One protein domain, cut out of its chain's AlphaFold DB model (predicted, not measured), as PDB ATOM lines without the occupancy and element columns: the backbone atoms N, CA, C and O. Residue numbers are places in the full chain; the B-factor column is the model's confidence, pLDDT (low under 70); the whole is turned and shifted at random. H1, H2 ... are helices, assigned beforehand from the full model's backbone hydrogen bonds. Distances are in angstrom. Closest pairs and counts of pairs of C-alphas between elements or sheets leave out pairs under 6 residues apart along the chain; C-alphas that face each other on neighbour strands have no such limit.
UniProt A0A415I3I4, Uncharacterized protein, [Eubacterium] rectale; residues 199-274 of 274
ATOM      1  N   ARG A 199     197.723 174.323 100.038       89.50
ATOM      2  CA  ARG A 199     198.550 174.764  98.898       89.50
ATOM      3  C   ARG A 199     197.811 174.887  97.562       89.50
ATOM      4  O   ARG A 199     198.157 175.757  96.787       89.50
ATOM      5  N   PHE A 200     196.770 174.081  97.323       87.69
ATOM      6  CA  PHE A 200     195.907 174.133  96.126       87.69
ATOM      7  C   PHE A 200     194.442 174.470  96.448       87.69
ATOM      8  O   PHE A 200     193.531 174.124  95.692       87.69
ATOM      9  N   LYS A 201     194.185 175.068  97.613       89.00
ATOM     10  CA  LYS A 201     192.845 175.391  98.115       89.00
ATOM     11  C   LYS A 201     192.820 176.834  98.607       89.00
ATOM     12  O   LYS A 201     193.858 177.447  98.830       89.00
ATOM     13  N   GLU A 202     191.627 177.382  98.778       90.12
ATOM     14  CA  GLU A 202     191.483 178.662  99.464       90.12
ATOM     15  C   GLU A 202     191.968 178.523 100.912       90.12
ATOM     16  O   GLU A 202     191.608 177.566 101.607       90.12
ATOM     17  N   ILE A 203     192.814 179.455 101.346       93.38
ATOM     18  CA  ILE A 203     193.275 179.515 102.730       93.38
ATOM     19  C   ILE A 203     192.150 180.158 103.549       93.38
ATOM     20  O   ILE A 203     191.759 181.286 103.249       93.38
ATOM     21  N   PRO A 204     191.604 179.478 104.572       93.88
ATOM     22  CA  PRO A 204     190.517 180.037 105.360       93.88
ATOM     23  C   PRO A 204     191.010 181.224 106.185       93.88
ATOM     24  O   PRO A 204     192.060 181.149 106.829       93.88
ATOM     25  N   TYR A 205     190.213 182.292 106.212       95.94
ATOM     26  CA  TYR A 205     190.456 183.427 107.095       95.94
ATOM     27  C   TYR A 205     190.448 182.971 108.568       95.94
ATOM     28  O   TYR A 205     189.573 182.183 108.958       95.94
ATOM     29  N   PRO A 206     191.398 183.428 109.404       94.06
ATOM     30  CA  PRO A 206     191.493 182.985 110.788       94.06
ATOM     31  C   PRO A 206     190.282 183.433 111.615       94.06
ATOM     32  O   PRO A 206     189.727 184.518 111.434       94.06
ATOM     33  N   LYS A 207     189.880 182.601 112.579       94.31
ATOM     34  CA  LYS A 207     188.848 182.967 113.555       94.31
ATOM     35  C   LYS A 207     189.452 183.924 114.582       94.31
ATOM     36  O   LYS A 207     190.235 183.495 115.421       94.31
ATOM     37  N   LEU A 208     189.080 185.200 114.508       93.94
ATOM     38  CA  LEU A 208     189.550 186.227 115.438       93.94
ATOM     39  C   LEU A 208     188.678 186.282 116.693       93.94
ATOM     40  O   LEU A 208     187.445 186.269 116.617       93.94
ATOM     41  N   GLU A 209     189.319 186.396 117.850       90.88
ATOM     42  CA  GLU A 209     188.630 186.595 119.121       90.88
ATOM     43  C   GLU A 209     188.189 188.057 119.273       90.88
ATOM     44  O   GLU A 209     188.894 188.986 118.874       90.88
ATOM     45  N   LYS A 210     187.020 188.294 119.880       89.69
ATOM     46  CA  LYS A 210     186.580 189.658 120.203       89.69
ATOM     47  C   LYS A 210     187.265 190.119 121.498       89.69
ATOM     48  O   LYS A 210     187.074 189.457 122.519       89.69
ATOM     49  N   PRO A 211     188.018 191.235 121.499       84.62
ATOM     50  CA  PRO A 211     188.698 191.706 122.700       84.62
ATOM     51  C   PRO A 211     187.695 192.074 123.801       84.62
ATOM     52  O   PRO A 211     186.830 192.928 123.602       84.62
ATOM     53  N   GLY A 212     187.810 191.438 124.969       83.56
ATOM     54  CA  GLY A 212     187.087 191.833 126.177       83.56
ATOM     55  C   GLY A 212     187.840 192.922 126.944       83.56
ATOM     56  O   GLY A 212     189.016 193.175 126.700       83.56
ATOM     57  N   PHE A 213     187.186 193.557 127.919       82.25
ATOM     58  CA  PHE A 213     187.784 194.678 128.661       82.25
ATOM     59  C   PHE A 213     189.046 194.274 129.453       82.25
ATOM     60  O   PHE A 213     190.022 195.016 129.483       82.25
ATOM     61  N   PHE A 214     189.057 193.074 130.048       83.62
ATOM     62  CA  PHE A 214     190.146 192.596 130.915       83.62
ATOM     63  C   PHE A 214     191.307 191.912 130.180       83.62
ATOM     64  O   PHE A 214     192.393 191.782 130.735       83.62
ATOM     65  N   ASN A 215     191.104 191.458 128.943       86.38
ATOM     66  CA  ASN A 215     192.092 190.693 128.172       86.38
ATOM     67  C   ASN A 215     192.384 191.313 126.798       86.38
ATOM     68  O   ASN A 215     192.972 190.651 125.942       86.38
ATOM     69  N   ARG A 216     192.000 192.583 126.608       90.69
ATOM     70  CA  ARG A 216     192.071 193.305 125.336       90.69
ATOM     71  C   ARG A 216     193.427 193.173 124.653       90.69
ATOM     72  O   ARG A 216     193.491 192.649 123.551       90.69
ATOM     73  N   LYS A 217     194.495 193.574 125.347       91.00
ATOM     74  CA  LYS A 217     195.863 193.570 124.813       91.00
ATOM     75  C   LYS A 217     196.300 192.174 124.357       91.00
ATOM     76  O   LYS A 217     196.758 192.013 123.235       91.00
ATOM     77  N   ARG A 218     196.077 191.155 125.194       92.00
ATOM     78  CA  ARG A 218     196.424 189.759 124.881       92.00
ATOM     79  C   ARG A 218     195.659 189.241 123.658       92.00
ATOM     80  O   ARG A 218     196.234 188.550 122.826       92.00
ATOM     81  N   ILE A 219     194.363 189.547 123.563       91.94
ATOM     82  CA  ILE A 219     193.543 189.146 122.411       91.94
ATOM     83  C   ILE A 219     193.994 189.875 121.143       91.94
ATOM     84  O   ILE A 219     194.115 189.247 120.097       91.94
ATOM     85  N   GLU A 220     194.260 191.179 121.221       93.19
ATOM     86  CA  GLU A 220     194.748 191.968 120.085       93.19
ATOM     87  C   GLU A 220     196.097 191.439 119.569       93.19
ATOM     88  O   GLU A 220     196.265 191.276 118.362       93.19
ATOM     89  N   GLU A 221     197.023 191.088 120.467       92.69
ATOM     90  CA  GLU A 221     198.305 190.457 120.122       92.69
ATOM     91  C   GLU A 221     198.110 189.082 119.459       92.69
ATOM     92  O   GLU A 221     198.670 188.832 118.392       92.69
ATOM     93  N   SER A 222     197.267 188.220 120.038       92.25
ATOM     94  CA  SER A 222     196.940 186.899 119.474       92.25
ATOM     95  C   SER A 222     196.325 187.011 118.072       92.25
ATOM     96  O   SER A 222     196.783 186.372 117.124       92.25
ATOM     97  N   ASN A 223     195.337 187.895 117.905       94.88
ATOM     98  CA  ASN A 223     194.716 188.167 116.611       94.88
ATOM     99  C   ASN A 223     195.731 188.715 115.599       94.88
ATOM    100  O   ASN A 223     195.690 188.329 114.435       94.88
ATOM    101  N   SER A 224     196.653 189.587 116.021       95.38
ATOM    102  CA  SER A 224     197.705 190.107 115.142       95.38
ATOM    103  C   SER A 224     198.628 188.997 114.639       95.38
ATOM    104  O   SER A 224     198.982 188.996 113.462       95.38
ATOM    105  N   ILE A 225     198.985 188.035 115.494       94.31
ATOM    106  CA  ILE A 225     199.785 186.867 115.097       94.31
ATOM    107  C   ILE A 225     199.034 186.026 114.060       94.31
ATOM    108  O   ILE A 225     199.601 185.701 113.018       94.31
ATOM    109  N   LEU A 226     197.756 185.726 114.310       94.00
ATOM    110  CA  LEU A 226     196.919 184.954 113.385       94.00
ATOM    111  C   LEU A 226     196.780 185.628 112.015       94.00
ATOM    112  O   LEU A 226     196.825 184.953 110.988       94.00
ATOM    113  N   LEU A 227     196.617 186.951 111.996       96.38
ATOM    114  CA  LEU A 227     196.516 187.721 110.756       96.38
ATOM    115  C   LEU A 227     197.826 187.723 109.974       96.38
ATOM    116  O   LEU A 227     197.804 187.478 108.773       96.38
ATOM    117  N   LYS A 228     198.960 187.928 110.649       95.81
ATOM    118  CA  LYS A 228     200.274 187.903 109.997       95.81
ATOM    119  C   LYS A 228     200.606 186.529 109.412       95.81
ATOM    120  O   LYS A 228     201.120 186.462 108.302       95.81
ATOM    121  N   ASP A 229     200.289 185.440 110.117       94.19
ATOM    122  CA  ASP A 229     200.445 184.085 109.564       94.19
ATOM    123  C   ASP A 229     199.549 183.871 108.334       94.19
ATOM    124  O   ASP A 229     199.993 183.327 107.326       94.19
ATOM    125  N   TYR A 230     198.298 184.336 108.383       95.56
ATOM    126  CA  TYR A 230     197.383 184.259 107.246       95.56
ATOM    127  C   TYR A 230     197.897 185.032 106.019       95.56
ATOM    128  O   TYR A 230     197.889 184.494 104.911       95.56
ATOM    129  N   GLU A 231     198.374 186.263 106.212       96.00
ATOM    130  CA  GLU A 231     198.955 187.099 105.154       96.00
ATOM    131  C   GLU A 231     200.198 186.447 104.531       96.00
ATOM    132  O   GLU A 231     200.287 186.352 103.307       96.00
ATOM    133  N   ASP A 232     201.101 185.912 105.357       95.38
ATOM    134  CA  ASP A 232     202.291 185.183 104.905       95.38
ATOM    135  C   ASP A 232     201.929 183.963 104.041       95.38
ATOM    136  O   ASP A 232     202.500 183.747 102.967       95.38
ATOM    137  N   ARG A 233     200.916 183.190 104.457       94.50
ATOM    138  CA  ARG A 233     200.424 182.029 103.697       94.50
ATOM    139  C   ARG A 233     199.832 182.435 102.352       94.50
ATOM    140  O   ARG A 233     200.095 181.763 101.355       94.50
ATOM    141  N   LEU A 234     199.052 183.518 102.303       95.56
ATOM    142  CA  LEU A 234     198.509 184.043 101.045       95.56
ATOM    143  C   LEU A 234     199.624 184.479 100.090       95.56
ATOM    144  O   LEU A 234     199.569 184.175  98.895       95.56
ATOM    145  N   GLU A 235     200.640 185.167 100.606       95.69
ATOM    146  CA  GLU A 235     201.768 185.636  99.807       95.69
ATOM    147  C   GLU A 235     202.569 184.456  99.234       95.69
ATOM    148  O   GLU A 235     202.807 184.390  98.023       95.69
ATOM    149  N   ALA A 236     202.902 183.472 100.076       94.94
ATOM    150  CA  ALA A 236     203.599 182.258  99.658       94.94
ATOM    151  C   ALA A 236     202.790 181.451  98.632       94.94
ATOM    152  O   ALA A 236     203.351 180.967  97.646       94.94
ATOM    153  N   GLN A 237     201.466 181.350  98.802       94.38
ATOM    154  CA  GLN A 237     200.594 180.691  97.829       94.38
ATOM    155  C   GLN A 237     200.579 181.408  96.479       94.38
ATOM    156  O   GLN A 237     200.619 180.759  95.432       94.38
ATOM    157  N   SER A 238     200.528 182.740  96.492       93.56
ATOM    158  CA  SER A 238     200.578 183.551  95.277       93.56
ATOM    159  C   SER A 238     201.874 183.303  94.497       93.56
ATOM    160  O   SER A 238     201.818 183.023  93.297       93.56
ATOM    161  N   ARG A 239     203.031 183.308  95.180       94.19
ATOM    162  CA  ARG A 239     204.335 182.979  94.575       94.19
ATOM    163  C   ARG A 239     204.358 181.569  93.990       94.19
ATOM    164  O   ARG A 239     204.630 181.409  92.803       94.19
ATOM    165  N   PHE A 240     203.950 180.575  94.775       91.56
ATOM    166  CA  PHE A 240     203.914 179.177  94.347       91.56
ATOM    167  C   PHE A 240     203.006 178.952  93.124       91.56
ATOM    168  O   PHE A 240     203.343 178.211  92.202       91.56
ATOM    169  N   LYS A 241     201.863 179.643  93.060       90.62
ATOM    170  CA  LYS A 241     200.968 179.617  91.894       90.62
ATOM    171  C   LYS A 241     201.618 180.201  90.639       90.62
ATOM    172  O   LYS A 241     201.368 179.692  89.545       90.62
ATOM    173  N   MET A 242     202.391 181.279  90.774       90.12
ATOM    174  CA  MET A 242     203.109 181.879  89.647       90.12
ATOM    175  C   MET A 242     204.198 180.939  89.124       90.12
ATOM    176  O   MET A 242     204.274 180.738  87.917       90.12
ATOM    177  N   GLU A 243     204.969 180.323  90.022       87.12
ATOM    178  CA  GLU A 243     206.028 179.361  89.685       87.12
ATOM    179  C   GLU A 243     205.480 178.113  88.981       87.12
ATOM    180  O   GLU A 243     206.020 177.676  87.967       87.12
ATOM    181  N   LEU A 244     204.367 177.561  89.473       84.00
ATOM    182  CA  LEU A 244     203.748 176.369  88.889       84.00
ATOM    183  C   LEU A 244     203.092 176.632  87.522       84.00
ATOM    184  O   LEU A 244     202.946 175.718  86.705       84.00
ATOM    185  N   GLY A 245     202.665 177.871  87.281       86.25
ATOM    186  CA  GLY A 245     201.905 178.268  86.104       86.25
ATOM    187  C   GLY A 245     200.391 178.069  86.259       86.25
ATOM    188  O   GLY A 245     199.896 177.123  86.881       86.25
ATOM    189  N   LYS A 246     199.626 178.985  85.653       85.31
ATOM    190  CA  LYS A 246     198.165 179.093  85.813       85.31
ATOM    191  C   LYS A 246     197.407 177.835  85.375       85.31
ATOM    192  O   LYS A 246     196.452 177.449  86.049       85.31
ATOM    193  N   ASP A 247     197.834 177.201  84.288       82.62
ATOM    194  CA  ASP A 247     197.123 176.063  83.698       82.62
ATOM    195  C   ASP A 247     197.269 174.806  84.565       82.62
ATOM    196  O   ASP A 247     196.267 174.202  84.958       82.62
ATOM    197  N   LYS A 248     198.506 174.476  84.971       79.44
ATOM    198  CA  LYS A 248     198.788 173.383  85.918       79.44
ATOM    199  C   LYS A 248     198.086 173.614  87.255       79.44
ATOM    200  O   LYS A 248     197.451 172.703  87.787       79.44
ATOM    201  N   TRP A 249     198.127 174.847  87.766       85.50
ATOM    202  CA  TRP A 249     197.403 175.220  88.979       85.50
ATOM    203  C   TRP A 249     195.905 174.914  88.873       85.50
ATOM    204  O   TRP A 249     195.330 174.306  89.779       85.50
ATOM    205  N   GLN A 250     195.255 175.326  87.781       84.69
ATOM    206  CA  GLN A 250     193.824 175.093  87.574       84.69
ATOM    207  C   GLN A 250     193.499 173.606  87.440       84.69
ATOM    208  O   GLN A 250     192.521 173.151  88.037       84.69
ATOM    209  N   GLN A 251     194.320 172.848  86.714       82.12
ATOM    210  CA  GLN A 251     194.153 171.404  86.561       82.12
ATOM    211  C   GLN A 251     194.171 170.694  87.922       82.12
ATOM    212  O   GLN A 251     193.214 169.990  88.261       82.12
ATOM    213  N   ILE A 252     195.206 170.937  88.733       81.31
ATOM    214  CA  ILE A 252     195.375 170.309  90.052       81.31
ATOM    215  C   ILE A 252     194.292 170.783  91.029       81.31
ATOM    216  O   ILE A 252     193.685 169.972  91.729       81.31
ATOM    217  N   SER A 253     193.978 172.082  91.044       82.56
ATOM    218  CA  SER A 253     192.927 172.638  91.910       82.56
ATOM    219  C   SER A 253     191.553 172.033  91.599       82.56
ATOM    220  O   SER A 253     190.788 171.711  92.509       82.56
ATOM    221  N   ASN A 254     191.229 171.847  90.314       83.81
ATOM    222  CA  ASN A 254     189.969 171.236  89.892       83.81
ATOM    223  C   ASN A 254     189.908 169.748  90.247       83.81
ATOM    224  O   ASN A 254     188.865 169.288  90.714       83.81
ATOM    225  N   TYR A 255     191.009 169.014  90.063       78.00
ATOM    226  CA  TYR A 255     191.112 167.620  90.489       78.00
ATOM    227  C   TYR A 255     190.880 167.481  92.001       78.00
ATOM    228  O   TYR A 255     189.986 166.750  92.424       78.00
ATOM    229  N   ASN A 256     191.576 168.285  92.812       76.25
ATOM    230  CA  ASN A 256     191.406 168.300  94.266       76.25
ATOM    231  C   ASN A 256     189.974 168.649  94.694       76.25
ATOM    232  O   ASN A 256     189.464 168.076  95.656       76.25
ATOM    233  N   ARG A 257     189.302 169.577  93.998       81.25
ATOM    234  CA  ARG A 257     187.899 169.918  94.285       81.25
ATOM    235  C   ARG A 257     186.970 168.728  94.038       81.25
ATOM    236  O   ARG A 257     186.126 168.455  94.887       81.25
ATOM    237  N   LYS A 258     187.144 168.019  92.916       81.31
ATOM    238  CA  LYS A 258     186.357 166.818  92.583       81.31
ATOM    239  C   LYS A 258     186.570 165.707  93.611       81.31
ATOM    240  O   LYS A 258     185.593 165.153  94.096       81.31
ATOM    241  N   MET A 259     187.823 165.448  93.990       73.88
ATOM    242  CA  MET A 259     188.149 164.447  95.010       73.88
ATOM    243  C   MET A 259     187.495 164.760  96.360       73.88
ATOM    244  O   MET A 259     186.844 163.891  96.922       73.88
ATOM    245  N   ASN A 260     187.566 166.007  96.851       76.50
ATOM    246  CA  ASN A 260     186.913 166.359  98.122       76.50
ATOM    247  C   ASN A 260     185.383 166.199  98.066       76.50
ATOM    248  O   ASN A 260     184.776 165.853  99.079       76.50
ATOM    249  N   ALA A 261     184.761 166.486  96.914       78.69
ATOM    250  CA  ALA A 261     183.322 166.305  96.732       78.69
ATOM    251  C   ALA A 261     182.944 164.821  96.841       78.69
ATOM    252  O   ALA A 261     182.093 164.481  97.655       78.69
ATOM    253  N   LEU A 262     183.669 163.952  96.129       77.56
ATOM    254  CA  LEU A 262     183.510 162.495  96.199       77.56
ATOM    255  C   LEU A 262     183.710 161.964  97.626       77.56
ATOM    256  O   LEU A 262     182.864 161.239  98.137       77.56
ATOM    257  N   THR A 263     184.786 162.364  98.313       76.06
ATOM    258  CA  THR A 263     185.027 161.950  99.705       76.06
ATOM    259  C   THR A 263     183.903 162.400 100.636       76.06
ATOM    260  O   THR A 263     183.485 161.642 101.504       76.06
ATOM    261  N   SER A 264     183.384 163.618 100.457       78.00
ATOM    262  CA  SER A 264     182.277 164.124 101.277       78.00
ATOM    263  C   SER A 264     180.968 163.378 101.012       78.00
ATOM    264  O   SER A 264     180.197 163.179 101.944       78.00
ATOM    265  N   GLU A 265     180.707 162.979  99.765       80.06
ATOM    266  CA  GLU A 265     179.548 162.155  99.403       80.06
ATOM    267  C   GLU A 265     179.630 160.770 100.046       80.06
ATOM    268  O   GLU A 265     178.666 160.342 100.672       80.06
ATOM    269  N   VAL A 266     180.797 160.121  99.986       77.69
ATOM    270  CA  VAL A 266     181.032 158.813 100.621       77.69
ATOM    271  C   VAL A 266     180.913 158.891 102.145       77.69
ATOM    272  O   VAL A 266     180.275 158.048 102.765       77.69
ATOM    273  N   LEU A 267     181.492 159.915 102.781       75.94
ATOM    274  CA  LEU A 267     181.371 160.080 104.234       75.94
ATOM    275  C   LEU A 267     179.923 160.325 104.666       75.94
ATOM    276  O   LEU A 267     179.523 159.842 105.721       75.94
ATOM    277  N   LYS A 268     179.136 161.049 103.859       79.88
ATOM    278  CA  LYS A 268     177.699 161.221 104.103       79.88
ATOM    279  C   LYS A 268     176.937 159.915 103.933       79.88
ATOM    280  O   LYS A 268     176.164 159.588 104.814       79.88
ATOM    281  N   SER A 269     177.187 159.154 102.866       77.81
ATOM    282  CA  SER A 269     176.497 157.876 102.662       77.81
ATOM    283  C   SER A 269     176.789 156.888 103.789       77.81
ATOM    284  O   SER A 269     175.880 156.219 104.254       77.81
ATOM    285  N   ILE A 270     178.034 156.844 104.277       75.06
ATOM    286  CA  ILE A 270     178.401 156.041 105.450       75.06
ATOM    287  C   ILE A 270     177.674 156.560 106.696       75.06
ATOM    288  O   ILE A 270     177.096 155.773 107.430       75.06
ATOM    289  N   ALA A 271     177.675 157.872 106.942       72.06
ATOM    290  CA  ALA A 271     176.993 158.451 108.099       72.06
ATOM    291  C   ALA A 271     175.464 158.276 108.066       72.06
ATOM    292  O   ALA A 271     174.851 158.279 109.123       72.06
ATOM    293  N   ASP A 272     174.863 158.131 106.883       74.25
ATOM    294  CA  ASP A 272     173.432 157.862 106.710       74.25
ATOM    295  C   ASP A 272     173.094 156.357 106.855       74.25
ATOM    296  O   ASP A 272     171.927 156.001 107.032       74.25
ATOM    297  N   GLU A 273     174.094 155.467 106.785       70.50
ATOM    298  CA  GLU A 273     173.960 154.011 106.974       70.50
ATOM    299  C   GLU A 273     174.155 153.549 108.437       70.50
ATOM    300  O   GLU A 273     173.840 152.397 108.749       70.50
ATOM    301  N   PHE A 274     174.622 154.428 109.336       54.19
ATOM    302  CA  PHE A 274     174.865 154.161 110.767       54.19
ATOM    303  C   PHE A 274     174.064 155.092 111.687       54.19
ATOM    304  O   PHE A 274     173.750 154.649 112.819       54.19
TER     305      PHE A 274
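What this domain is: This is residues 199 to 274 of the 274 residues of an uncharacterized protein of [Eubacterium] rectale (UniProt A0A415I3I4). Two long helices, H1 then H2, meet near their ends as a flat, open V, and the unnamed stretch 199 to 215 runs along H1 inside the V before turning back into it. The printed part has 76 residues with two named helices and no named strand, all helix in class. It is extended, with a radius of gyration of the C-alphas of 18.4 A and spans of 46 by 45 by 9 A.

Where its parts are: Start at C-alpha 199, (198.550, 174.764, 98.898), and find H1, residues 216 to 244, which is 41.9 A long and begins at C-alpha 216, (192.071, 193.305, 125.336). After Gly 245, H2, residues 246 to 273, runs 40.8 A and ends at C-alpha 273, (173.960, 154.011, 106.974).

How they stand to each other: H1 and H2 are close but not clearly touching; their closest C-alphas, Lys 241 and Trp 249, are 6.4 A apart. Their lines stand at a steep tilt of 59 degrees, opposite ways. In both helices every O i to N i+4 pair is within hydrogen-bond range.

The domain as a whole: The C-alphas farthest apart, Phe 214 and Asp 247, are 50.5 A apart. The printed part has no cut, and the link from H1 to H2 is tight. Residues 258 to 274, of which 258 to 273 belong to H2, stand free. Look for pLDDT under 70 at residue 274, the chain's last.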